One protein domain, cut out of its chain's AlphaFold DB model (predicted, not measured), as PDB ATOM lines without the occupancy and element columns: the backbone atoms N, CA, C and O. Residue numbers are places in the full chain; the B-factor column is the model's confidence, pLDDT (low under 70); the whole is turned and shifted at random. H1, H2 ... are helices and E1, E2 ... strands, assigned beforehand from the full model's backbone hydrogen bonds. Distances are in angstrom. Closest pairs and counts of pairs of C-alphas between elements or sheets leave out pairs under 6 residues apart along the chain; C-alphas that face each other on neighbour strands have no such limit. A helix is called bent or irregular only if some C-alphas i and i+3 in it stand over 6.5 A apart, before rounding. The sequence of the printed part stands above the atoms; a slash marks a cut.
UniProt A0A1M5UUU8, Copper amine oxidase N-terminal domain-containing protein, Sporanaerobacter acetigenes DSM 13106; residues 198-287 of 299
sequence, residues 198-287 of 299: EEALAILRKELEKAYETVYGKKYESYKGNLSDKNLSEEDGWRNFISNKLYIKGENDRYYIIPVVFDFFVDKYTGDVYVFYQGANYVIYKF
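AT A GLANCE: This is residues 198 to 287 of the 299 residues of the protein "Copper amine oxidase N-terminal domain-containing protein" of Sporanaerobacter acetigenes DSM 13106 (UniProt A0A1M5UUU8). A strongly twisted sheet of four strands makes one end of the domain, and the first half of a long helix, H1, packs slantwise over one face of it. H1 runs on beyond the sheet, and H2 folds back beside it as a helical hairpin at the other end, with the long link of residues 217 to 233 looping between the two. The printed part has 90 residues, with two named helices and then four named strands along the chain; the sheet's order is E1 - E2 - E3 - E4, all antiparallel, and the class is mixed, helices and strands. The whole is compact, with a radius of gyration of the C-alphas of 13.5 A, and spans 37 by 32 by 26 A.

IN THESE COORDINATES: The sheet holds E1, residues 255 to 258, 9.5 A from first to last C-alpha; E2, residues 263 to 267, 12.9 A; E3, residues 273 to 278, 16.5 A; and E4, residues 281 to 286, 16.0 A. C-alpha 286, the end of E4, is at (17.289, 26.690, 113.646). H1, residues 198 to 216, is 26.4 A long and begins with C-alpha 198 at (9.166, 36.451, 129.473). H2, residues 234 to 245, is 14.8 A long and begins with C-alpha 234 at (34.404, 36.680, 124.743). H2 is neither bent nor irregular, but only just: C-alphas 242 and 245 are 6.4 A apart.

HOW THE PARTS SIT: The strands form a meander, each the antiparallel neighbour of the one before, with E1 and E4 as edge strands. Hairpin E1 and E2 has N 256 and O 266 within hydrogen-bond range at 2.9 A. Hairpin E2 and E3 has N 265 and O 274 at 2.8 A, and hairpin E3 and E4 has N 277 and O 283 at 2.8 A. Residues 250 to 251 pair antiparallel with residues 256 to 257 of E1. H1 is on the sheet at a height over the sheet of 9.8 A, giving two layers, a helix on one face of a sheet. It lies over E1 and E2, and on the local plane stands at 55 degrees to E1, slantwise to the strands. The closest C-alphas of H1 and E2 are those of Ala 200 and Val 266, 6.1 A apart. H2 is not on the sheet. H1 and H2 touch, with the C-alphas of Arg 205 and Ile 242 closest at 6.0 A, and they run opposite ways at a shallow tilt of 11 degrees. In both helices every O i to N i+4 pair is within hydrogen-bond range.

THE WHOLE: The two C-alphas farthest apart, those of Asn 231 and Tyr 269, are 37.5 A apart. The printed part has no cut. The link from H1 to H2 is long, with 17 residues; that from H2 to E1 is short, and the three links between strands are tight. The mean pLDDT of the printed part is 93.2, and no printed residue is under 70.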
ATOM      1  N   GLU A 198       8.348  37.067 128.427       96.00
ATOM      2  CA  GLU A 198       9.166  36.451 129.473       96.00
ATOM      3  C   GLU A 198       9.433  34.972 129.188       96.00
ATOM      4  O   GLU A 198      10.548  34.496 129.403       96.00
ATOM      5  N   GLU A 199       8.435  34.246 128.682       96.06
ATOM      6  CA  GLU A 199       8.573  32.836 128.320       96.06
ATOM      7  C   GLU A 199       9.512  32.655 127.128       96.06
ATOM      8  O   GLU A 199      10.417  31.821 127.185       96.06
ATOM      9  N   ALA A 200       9.359  33.479 126.090       96.62
ATOM     10  CA  ALA A 200      10.242  33.470 124.929       96.62
ATOM     11  C   ALA A 200      11.699  33.780 125.319       96.62
ATOM     12  O   ALA A 200      12.620  33.059 124.931       96.62
ATOM     13  N   LEU A 201      11.912  34.800 126.159       97.12
ATOM     14  CA  LEU A 201      13.237  35.147 126.680       97.12
ATOM     15  C   LEU A 201      13.826  34.042 127.567       97.12
ATOM     16  O   LEU A 201      15.036  33.818 127.534       97.12
ATOM     17  N   ALA A 202      13.004  33.350 128.361       96.56
ATOM     18  CA  ALA A 202      13.449  32.230 129.189       96.56
ATOM     19  C   ALA A 202      13.866  31.015 128.345       96.56
ATOM     20  O   ALA A 202      14.864  30.367 128.667       96.56
ATOM     21  N   ILE A 203      13.140  30.729 127.261       96.69
ATOM     22  CA  ILE A 203      13.492  29.671 126.305       96.69
ATOM     23  C   ILE A 203      14.827  29.990 125.639       96.69
ATOM     24  O   ILE A 203      15.756  29.193 125.753       96.69
ATOM     25  N   LEU A 204      14.957  31.176 125.033       96.44
ATOM     26  CA  LEU A 204      16.203  31.589 124.386       96.44
ATOM     27  C   LEU A 204      17.379  31.542 125.366       96.44
ATOM     28  O   LEU A 204      18.426  30.988 125.050       96.44
ATOM     29  N   ARG A 205      17.196  32.059 126.587       97.06
ATOM     30  CA  ARG A 205      18.224  32.007 127.631       97.06
ATOM     31  C   ARG A 205      18.683  30.581 127.902       97.06
ATOM     32  O   ARG A 205      19.880  30.342 127.914       97.06
ATOM     33  N   LYS A 206      17.757  29.637 128.076       97.38
ATOM     34  CA  LYS A 206      18.094  28.231 128.332       97.38
ATOM     35  C   LYS A 206      18.870  27.601 127.174       97.38
ATOM     36  O   LYS A 206      19.790  26.825 127.421       97.38
ATOM     37  N   GLU A 207      18.512  27.911 125.930       96.31
ATOM     38  CA  GLU A 207      19.259  27.437 124.759       96.31
ATOM     39  C   GLU A 207      20.669  28.049 124.710       96.31
ATOM     40  O   GLU A 207      21.640  27.328 124.488       96.31
ATOM     41  N   LEU A 208      20.821  29.338 125.023       96.19
ATOM     42  CA  LEU A 208      22.130  29.998 125.083       96.19
ATOM     43  C   LEU A 208      23.004  29.502 126.245       96.19
ATOM     44  O   LEU A 208      24.216  29.396 126.097       96.19
ATOM     45  N   GLU A 209      22.417  29.178 127.398       97.12
ATOM     46  CA  GLU A 209      23.144  28.565 128.516       97.12
ATOM     47  C   GLU A 209      23.725  27.205 128.106       97.12
ATOM     48  O   GLU A 209      24.904  26.955 128.336       97.12
ATOM     49  N   LYS A 210      22.943  26.359 127.421       97.62
ATOM     50  CA  LYS A 210      23.448  25.094 126.861       97.62
ATOM     51  C   LYS A 210      24.549  25.326 125.824       97.62
ATOM     52  O   LYS A 210      25.577  24.663 125.888       97.62
ATOM     53  N   ALA A 211      24.351  26.280 124.910       96.12
ATOM     54  CA  ALA A 211      25.353  26.656 123.913       96.12
ATOM     55  C   ALA A 211      26.672  27.073 124.566       96.12
ATOM     56  O   ALA A 211      27.741  26.626 124.159       96.12
ATOM     57  N   TYR A 212      26.602  27.846 125.648       96.56
ATOM     58  CA  TYR A 212      27.773  28.217 126.431       96.56
ATOM     59  C   TYR A 212      28.499  27.000 127.006       96.56
ATOM     60  O   TYR A 212      29.721  26.901 126.888       96.56
ATOM     61  N   GLU A 213      27.763  26.058 127.595       97.44
ATOM     62  CA  GLU A 213      28.357  24.839 128.147       97.44
ATOM     63  C   GLU A 213      29.036  23.988 127.070       97.44
ATOM     64  O   GLU A 213      30.136  23.479 127.298       97.44
ATOM     65  N   THR A 214      28.426  23.894 125.889       96.94
ATOM     66  CA  THR A 214      28.982  23.208 124.718       96.94
ATOM     67  C   THR A 214      30.271  23.868 124.225       96.94
ATOM     68  O   THR A 214      31.285  23.188 124.064       96.94
ATOM     69  N   VAL A 215      30.241  25.182 123.983       95.94
ATOM     70  CA  VAL A 215      31.346  25.935 123.366       95.94
ATOM     71  C   VAL A 215      32.553  26.014 124.306       95.94
ATOM     72  O   VAL A 215      33.686  25.780 123.885       95.94
ATOM     73  N   TYR A 216      32.328  26.297 125.593       95.62
ATOM     74  CA  TYR A 216      33.412  26.528 126.558       95.62
ATOM     75  C   TYR A 216      33.772  25.305 127.407       95.62
ATOM     76  O   TYR A 216      34.774  25.335 128.126       95.62
ATOM     77  N   GLY A 217      32.974  24.232 127.361       96.06
ATOM     78  CA  GLY A 217      33.207  23.008 128.134       96.06
ATOM     79  C   GLY A 217      33.080  23.197 129.651       96.06
ATOM     80  O   GLY A 217      33.694  22.455 130.421       96.06
ATOM     81  N   LYS A 218      32.330  24.211 130.098       95.50
ATOM     82  CA  LYS A 218      32.150  24.575 131.512       95.50
ATOM     83  C   LYS A 218      30.687  24.870 131.785       95.50
ATOM     84  O   LYS A 218      30.026  25.457 130.941       95.50
ATOM     85  N   LYS A 219      30.221  24.549 132.993       97.00
ATOM     86  CA  LYS A 219      28.867  24.893 133.436       97.00
ATOM     87  C   LYS A 219      28.626  26.400 133.323       97.00
ATOM     88  O   LYS A 219      29.491  27.187 133.716       97.00
ATOM     89  N   TYR A 220      27.448  26.792 132.848       97.38
ATOM     90  CA  TYR A 220      27.080  28.198 132.793       97.38
ATOM     91  C   TYR A 220      26.912  28.783 134.204       97.38
ATOM     92  O   TYR A 220      26.255  28.206 135.077       97.38
ATOM     93  N   GLU A 221      27.472  29.974 134.406       96.44
ATOM     94  CA  GLU A 221      27.268  30.789 135.599       96.44
ATOM     95  C   GLU A 221      26.874  32.208 135.193       96.44
ATOM     96  O   GLU A 221      27.395  32.760 134.223       96.44
ATOM     97  N   SER A 222      25.952  32.819 135.943       94.94
ATOM     98  CA  SER A 222      25.503  34.175 135.634       94.94
ATOM     99  C   SER A 222      26.624  35.195 135.813       94.94
ATOM    100  O   SER A 222      27.390  35.156 136.781       94.94
ATOM    101  N   TYR A 223      26.697  36.153 134.891       95.25
ATOM    102  CA  TYR A 223      27.671  37.231 134.965       95.25
ATOM    103  C   TYR A 223      27.303  38.216 136.076       95.25
ATOM    104  O   TYR A 223      26.225  38.811 136.066       95.25
ATOM    105  N   LYS A 224      28.233  38.411 137.016       92.19
ATOM    106  CA  LYS A 224      28.096  39.310 138.179       92.19
ATOM    107  C   LYS A 224      29.116  40.454 138.184       92.19
ATOM    108  O   LYS A 224      29.248  41.149 139.188       92.19
ATOM    109  N   GLY A 225      29.881  40.601 137.103       89.19
ATOM    110  CA  GLY A 225      30.895  41.643 136.977       89.19
ATOM    111  C   GLY A 225      30.299  43.013 136.649       89.19
ATOM    112  O   GLY A 225      29.085  43.213 136.631       89.19
ATOM    113  N   ASN A 226      31.172  43.981 136.364       89.94
ATOM    114  CA  ASN A 226      30.755  45.325 135.974       89.94
ATOM    115  C   ASN A 226      30.007  45.285 134.627       89.94
ATOM    116  O   ASN A 226      30.566  44.854 133.618       89.94
ATOM    117  N   LEU A 227      28.752  45.742 134.607       87.75
ATOM    118  CA  LEU A 227      27.900  45.746 133.409       87.75
ATOM    119  C   LEU A 227      28.328  46.792 132.369       87.75
ATOM    120  O   LEU A 227      27.992  46.658 131.193       87.75
ATOM    121  N   SER A 228      29.069  47.810 132.806       85.25
ATOM    122  CA  SER A 228      29.564  48.906 131.970       85.25
ATOM    123  C   SER A 228      30.947  48.635 131.375       85.25
ATOM    124  O   SER A 228      31.474  49.489 130.660       85.25
ATOM    125  N   ASP A 229      31.559  47.488 131.687       86.88
ATOM    126  CA  ASP A 229      32.855  47.117 131.129       86.88
ATOM    127  C   ASP A 229      32.725  46.827 129.628       86.88
ATOM    128  O   ASP A 229      31.900  46.018 129.195       86.88
ATOM    129  N   LYS A 230      33.535  47.529 128.833       83.88
ATOM    130  CA  LYS A 230      33.573  47.401 127.372       83.88
ATOM    131  C   LYS A 230      34.631  46.403 126.895       83.88
ATOM    132  O   LYS A 230      34.622  46.064 125.719       83.88
ATOM    133  N   ASN A 231      35.504  45.930 127.785       90.06
ATOM    134  CA  ASN A 231      36.656  45.085 127.470       90.06
ATOM    135  C   ASN A 231      36.515  43.686 128.091       90.06
ATOM    136  O   ASN A 231      37.466  43.146 128.655       90.06
ATOM    137  N   LEU A 232      35.316  43.107 128.010       90.31
ATOM    138  CA  LEU A 232      35.076  41.744 128.475       90.31
ATOM    139  C   LEU A 232      35.781  40.732 127.571       90.31
ATOM    140  O   LEU A 232      35.872  40.925 126.358       90.31
ATOM    141  N   SER A 233      36.234  39.627 128.169       92.94
ATOM    142  CA  SER A 233      36.569  38.429 127.396       92.94
ATOM    143  C   SER A 233      35.343  37.974 126.597       92.94
ATOM    144  O   SER A 233      34.214  38.286 126.974       92.94
ATOM    145  N   GLU A 234      35.533  37.221 125.514       90.50
ATOM    146  CA  GLU A 234      34.404  36.680 124.743       90.50
ATOM    147  C   GLU A 234      33.470  35.840 125.633       90.50
ATOM    148  O   GLU A 234      32.257  36.053 125.649       90.50
ATOM    149  N   GLU A 235      34.056  34.983 126.475       93.19
ATOM    150  CA  GLU A 235      33.349  34.165 127.467       93.19
ATOM    151  C   GLU A 235      32.502  35.035 128.423       93.19
ATOM    152  O   GLU A 235      31.315  34.770 128.636       93.19
ATOM    153  N   ASP A 236      33.075  36.106 128.982       94.00
ATOM    154  CA  ASP A 236      32.355  37.039 129.862       94.00
ATOM    155  C   ASP A 236      31.314  37.883 129.130       94.00
ATOM    156  O   ASP A 236      30.258  38.185 129.693       94.00
ATOM    157  N   GLY A 237      31.594  38.254 127.882       92.75
ATOM    158  CA  GLY A 237      30.670  38.964 127.010       92.75
ATOM    159  C   GLY A 237      29.388  38.164 126.822       92.75
ATOM    160  O   GLY A 237      28.296  38.696 127.036       92.75
ATOM    161  N   TRP A 238      29.526  36.867 126.543       93.19
ATOM    162  CA  TRP A 238      28.407  35.937 126.441       93.19
ATOM    163  C   TRP A 238      27.663  35.750 127.756       93.19
ATOM    164  O   TRP A 238      26.440  35.902 127.782       93.19
ATOM    165  N   ARG A 239      28.366  35.520 128.874       95.25
ATOM    166  CA  ARG A 239      27.698  35.440 130.185       95.25
ATOM    167  C   ARG A 239      26.912  36.713 130.502       95.25
ATOM    168  O   ARG A 239      25.794  36.628 131.010       95.25
ATOM    169  N   ASN A 240      27.469  37.890 130.205       94.25
ATOM    170  CA  ASN A 240      26.808  39.175 130.433       94.25
ATOM    171  C   ASN A 240      25.586  39.352 129.527       94.25
ATOM    172  O   ASN A 240      24.535  39.783 130.000       94.25
ATOM    173  N   PHE A 241      25.704  38.992 128.249       92.38
ATOM    174  CA  PHE A 241      24.594  39.047 127.307       92.38
ATOM    175  C   PHE A 241      23.432  38.162 127.768       92.38
ATOM    176  O   PHE A 241      22.331  38.671 128.002       92.38
ATOM    177  N   ILE A 242      23.715  36.875 128.002       94.62
ATOM    178  CA  ILE A 242      22.734  35.880 128.444       94.62
ATOM    179  C   ILE A 242      22.090  36.333 129.749       94.62
ATOM    180  O   ILE A 242      20.871  36.319 129.857       94.62
ATOM    181  N   SER A 243      22.880  36.793 130.725       94.50
ATOM    182  CA  SER A 243      22.371  37.199 132.038       94.50
ATOM    183  C   SER A 243      21.519  38.467 131.982       94.50
ATOM    184  O   SER A 243      20.427  38.478 132.551       94.50
ATOM    185  N   ASN A 244      21.989  39.511 131.295       93.94
ATOM    186  CA  ASN A 244      21.571  40.884 131.591       93.94
ATOM    187  C   ASN A 244      21.085  41.691 130.380       93.94
ATOM    188  O   ASN A 244      20.569  42.786 130.580       93.94
ATOM    189  N   LYS A 245      21.275  41.210 129.143       92.81
ATOM    190  CA  LYS A 245      21.012  42.013 127.932       92.81
ATOM    191  C   LYS A 245      19.954  41.431 126.998       92.81
ATOM    192  O   LYS A 245      19.698  42.027 125.962       92.81
ATOM    193  N   LEU A 246      19.332  40.305 127.344       94.88
ATOM    194  CA  LEU A 246      18.223  39.750 126.567       94.88
ATOM    195  C   LEU A 246      16.965  40.626 126.707       94.88
ATOM    196  O   LEU A 246      16.477  40.827 127.820       94.88
ATOM    197  N   TYR A 247      16.427  41.107 125.585       96.25
ATOM    198  CA  TYR A 247      15.156  41.833 125.519       96.25
ATOM    199  C   TYR A 247      14.467  41.624 124.163       96.25
ATOM    200  O   TYR A 247      15.118  41.291 123.178       96.25
ATOM    201  N   ILE A 248      13.149  41.830 124.107       96.94
ATOM    202  CA  ILE A 248      12.392  41.802 122.849       96.94
ATOM    203  C   ILE A 248      12.545  43.159 122.150       96.94
ATOM    204  O   ILE A 248      12.093  44.176 122.677       96.94
ATOM    205  N   LYS A 249      13.172  43.180 120.969       94.62
ATOM    206  CA  LYS A 249      13.239  44.359 120.083       94.62
ATOM    207  C   LYS A 249      11.914  44.592 119.367       94.62
ATOM    208  O   LYS A 249      11.552  45.739 119.128       94.62
ATOM    209  N   GLY A 250      11.217  43.513 119.029       95.12
ATOM    210  CA  GLY A 250       9.987  43.555 118.258       95.12
ATOM    211  C   GLY A 250       9.352  42.191 118.088       95.12
ATOM    212  O   GLY A 250       9.866  41.179 118.567       95.12
ATOM    213  N   GLU A 251       8.234  42.163 117.381       95.81
ATOM    214  CA  GLU A 251       7.547  40.930 117.027       95.81
ATOM    215  C   GLU A 251       6.850  41.060 115.672       95.81
ATOM    216  O   GLU A 251       6.455  42.151 115.260       95.81
ATOM    217  N   ASN A 252       6.663  39.926 115.004       94.50
ATOM    218  CA  ASN A 252       5.715  39.782 113.901       94.50
ATOM    219  C   ASN A 252       4.634  38.767 114.276       94.50
ATOM    220  O   ASN A 252       4.468  38.445 115.452       94.50
ATOM    221  N   ASP A 253       3.839  38.282 113.327       90.75
ATOM    222  CA  ASP A 253       2.736  37.376 113.646       90.75
ATOM    223  C   ASP A 253       3.199  36.036 114.246       90.75
ATOM    224  O   ASP A 253       2.457  35.460 115.043       90.75
ATOM    225  N   ARG A 254       4.411  35.566 113.909       96.38
ATOM    226  CA  ARG A 254       4.934  34.259 114.335       96.38
ATOM    227  C   ARG A 254       6.071  34.337 115.347       96.38
ATOM    228  O   ARG A 254       6.172  33.445 116.186       96.38
ATOM    229  N   TYR A 255       6.908  35.368 115.289       97.62
ATOM    230  CA  TYR A 255       8.186  35.399 115.995       97.62
ATOM    231  C   TYR A 255       8.326  36.610 116.911       97.62
ATOM    232  O   TYR A 255       7.938  37.728 116.566       97.62
ATOM    233  N   TYR A 256       8.932  36.373 118.069       97.88
ATOM    234  CA  TYR A 256       9.590  37.398 118.867       97.88
ATOM    235  C   TYR A 256      11.017  37.599 118.380       97.88
ATOM    236  O   TYR A 256      11.711  36.622 118.107       97.88
ATOM    237  N   ILE A 257      11.466  38.850 118.316       96.38
ATOM    238  CA  ILE A 257      12.775  39.218 117.775       96.38
ATOM    239  C   ILE A 257      13.638  39.762 118.901       96.38
ATOM    240  O   ILE A 257      13.295  40.763 119.540       96.38
ATOM    241  N   ILE A 258      14.755  39.088 119.147       95.44
ATOM    242  CA  ILE A 258      15.722  39.428 120.186       95.44
ATOM    243  C   ILE A 258      17.005  39.865 119.486       95.44
ATOM    244  O   ILE A 258      17.587  39.068 118.747       95.44
ATOM    245  N   PRO A 259      17.468  41.104 119.703       90.44
ATOM    246  CA  PRO A 259      18.599  41.617 118.962       90.44
ATOM    247  C   PRO A 259      19.916  41.096 119.516       90.44
ATOM    248  O   PRO A 259      20.164  41.133 120.726       90.44
ATOM    249  N   VAL A 260      20.789  40.682 118.603       81.50
ATOM    250  CA  VAL A 260      22.209  40.408 118.866       81.50
ATOM    251  C   VAL A 260      23.019  40.974 117.699       81.50
ATOM    252  O   VAL A 260      22.549  41.874 117.009       81.50
ATOM    253  N   VAL A 261      24.236  40.477 117.465       73.50
ATOM    254  CA  VAL A 261      24.951  40.725 116.202       73.50
ATOM    255  C   VAL A 261      24.085  40.266 115.020       73.50
ATOM    256  O   VAL A 261      24.009  40.961 114.013       73.50
ATOM    257  N   PHE A 262      23.378  39.148 115.206       78.75
ATOM    258  CA  PHE A 262      22.350  38.602 114.329       78.75
ATOM    259  C   PHE A 262      21.081  38.368 115.152       78.75
ATOM    260  O   PHE A 262      21.165  37.884 116.282       78.75
ATOM    261  N   ASP A 263      19.924  38.776 114.634       91.19
ATOM    262  CA  ASP A 263      18.671  38.728 115.392       91.19
ATOM    263  C   ASP A 263      18.274  37.255 115.653       91.19
ATOM    264  O   ASP A 263      18.248  36.427 114.740       91.19
ATOM    265  N   PHE A 264      17.953  36.915 116.907       95.00
ATOM    266  CA  PHE A 264      17.290  35.652 117.241       95.00
ATOM    267  C   PHE A 264      15.786  35.796 117.026       95.00
ATOM    268  O   PHE A 264      15.182  36.782 117.460       95.00
ATOM    269  N   PHE A 265      15.170  34.768 116.455       96.94
ATOM    270  CA  PHE A 265      13.723  34.628 116.367       96.94
ATOM    271  C   PHE A 265      13.263  33.509 117.293       96.94
ATOM    272  O   PHE A 265      13.700  32.370 117.156       96.94
ATOM    273  N   VAL A 266      12.369  33.820 118.228       97.56
ATOM    274  CA  VAL A 266      11.701  32.808 119.053       97.56
ATOM    275  C   VAL A 266      10.281  32.633 118.544       97.56
ATOM    276  O   VAL A 266       9.492  33.579 118.539       97.56
ATOM    277  N   ASP A 267       9.961  31.420 118.110       97.25
ATOM    278  CA  ASP A 267       8.633  31.030 117.660       97.25
ATOM    279  C   ASP A 267       7.623  31.145 118.805       97.25
ATOM    280  O   ASP A 267       7.756  30.493 119.844       97.25
ATOM    281  N   LYS A 268       6.585  31.959 118.605       95.69
ATOM    282  CA  LYS A 268       5.554  32.240 119.607       95.69
ATOM    283  C   LYS A 268       4.739  31.022 120.013       95.69
ATOM    284  O   LYS A 268       4.075  31.077 121.039       95.69
ATOM    285  N   TYR A 269       4.725  29.957 119.226       93.69
ATOM    286  CA  TYR A 269       3.857  28.809 119.461       93.69
ATOM    287  C   TYR A 269       4.649  27.562 119.823       93.69
ATOM    288  O   TYR A 269       4.274  26.867 120.768       93.69
ATOM    289  N   THR A 270       5.754  27.298 119.123       92.62
ATOM    290  CA  THR A 270       6.572  26.100 119.364       92.62
ATOM    291  C   THR A 270       7.711  26.346 120.349       92.62
ATOM    292  O   THR A 270       8.189  25.397 120.969       92.62
ATOM    293  N   GLY A 271       8.138  27.601 120.525       93.56
ATOM    294  CA  GLY A 271       9.355  27.936 121.263       93.56
ATOM    295  C   GLY A 271      10.642  27.578 120.517       93.56
ATOM    296  O   GLY A 271      11.719  27.663 121.103       93.56
ATOM    297  N   ASP A 272      10.555  27.175 119.247       95.19
ATOM    298  CA  ASP A 272      11.736  26.986 118.409       95.19
ATOM    299  C   ASP A 272      12.521  28.300 118.309       95.19
ATOM    300  O   ASP A 272      11.946  29.382 118.168       95.19
ATOM    301  N   VAL A 273      13.845  28.195 118.388       95.69
ATOM    302  CA  VAL A 273      14.757  29.332 118.273       95.69
ATOM    303  C   VAL A 273      15.441  29.263 116.916       95.69
ATOM    304  O   VAL A 273      15.988  28.223 116.552       95.69
ATOM    305  N   TYR A 274      15.436  30.373 116.192       95.38
ATOM    306  CA  TYR A 274      16.150  30.551 114.933       95.38
ATOM    307  C   TYR A 274      17.121  31.722 115.051       95.38
ATOM    308  O   TYR A 274      16.922  32.624 115.866       95.38
ATOM    309  N   VAL A 275      18.156  31.719 114.221       93.31
ATOM    310  CA  VAL A 275      19.103  32.827 114.074       93.31
ATOM    311  C   VAL A 275      18.997  33.353 112.657       93.31
ATOM    312  O   VAL A 275      19.016  32.561 111.715       93.31
ATOM    313  N   PHE A 276      18.898  34.670 112.512       92.00
ATOM    314  CA  PHE A 276      18.907  35.333 111.217       92.00
ATOM    315  C   PHE A 276      20.247  36.024 110.963       92.00
ATOM    316  O   PHE A 276      20.534  37.090 111.509       92.00
ATOM    317  N   TYR A 277      21.057  35.411 110.106       88.31
ATOM    318  CA  TYR A 277      22.314  35.954 109.624       88.31
ATOM    319  C   TYR A 277      22.081  36.870 108.421       88.31
ATOM    320  O   TYR A 277      21.569  36.438 107.389       88.31
ATOM    321  N   GLN A 278      22.502  38.126 108.550       84.88
ATOM    322  CA  GLN A 278      22.408  39.148 107.511       84.88
ATOM    323  C   GLN A 278      23.819  39.580 107.089       84.88
ATOM    324  O   GLN A 278      24.326  40.611 107.533       84.88
ATOM    325  N   GLY A 279      24.484  38.755 106.280       84.00
ATOM    326  CA  GLY A 279      25.832  39.024 105.778       84.00
ATOM    327  C   GLY A 279      25.885  38.994 104.256       84.00
ATOM    328  O   GLY A 279      25.028  39.573 103.594       84.00
ATOM    329  N   ALA A 280      26.892  38.310 103.701       82.94
ATOM    330  CA  ALA A 280      27.001  38.102 102.252       82.94
ATOM    331  C   ALA A 280      25.799  37.335 101.678       82.94
ATOM    332  O   ALA A 280      25.421  37.573 100.540       82.94
ATOM    333  N   ASN A 281      25.197  36.467 102.492       87.00
ATOM    334  CA  ASN A 281      23.917  35.813 102.246       87.00
ATOM    335  C   ASN A 281      22.960  36.170 103.386       87.00
ATOM    336  O   ASN A 281      23.398  36.486 104.500       87.00
ATOM    337  N   TYR A 282      21.659  36.082 103.121       89.12
ATOM    338  CA  TYR A 282      20.642  36.127 104.168       89.12
ATOM    339  C   TYR A 282      20.280  34.692 104.517       89.12
ATOM    340  O   TYR A 282      19.726  33.984 103.683       89.12
ATOM    341  N   VAL A 283      20.605  34.257 105.731       90.75
ATOM    342  CA  VAL A 283      20.418  32.862 106.140       90.75
ATOM    343  C   VAL A 283      19.640  32.812 107.437       90.75
ATOM    344  O   VAL A 283      20.009  33.462 108.414       90.75
ATOM    345  N   ILE A 284      18.586  32.008 107.464       92.50
ATOM    346  CA  ILE A 284      17.895  31.648 108.698       92.50
ATOM    347  C   ILE A 284      18.186  30.184 108.992       92.50
ATOM    348  O   ILE A 284      17.975  29.328 108.141       92.50
ATOM    349  N   TYR A 285      18.633  29.865 110.203       91.25
ATOM    350  CA  TYR A 285      18.787  28.479 110.649       91.25
ATOM    351  C   TYR A 285      18.193  28.288 112.035       91.25
ATOM    352  O   TYR A 285      18.201  29.197 112.868       91.25
ATOM    353  N   LYS A 286      17.671  27.090 112.295       93.25
ATOM    354  CA  LYS A 286      17.289  26.690 113.646       93.25
ATOM    355  C   LYS A 286      18.540  26.648 114.522       93.25
ATOM    356  O   LYS A 286      19.527  26.014 114.160       93.25
ATOM    357  N   PHE A 287      18.498  27.335 115.657       93.62
ATOM    358  CA  PHE A 287      19.623  27.427 116.574       93.62
ATOM    359  C   PHE A 287      19.943  26.054 117.172       93.62
ATOM    360  O   PHE A 287      19.073  25.420 117.774       93.62
TER     361      PHE A 287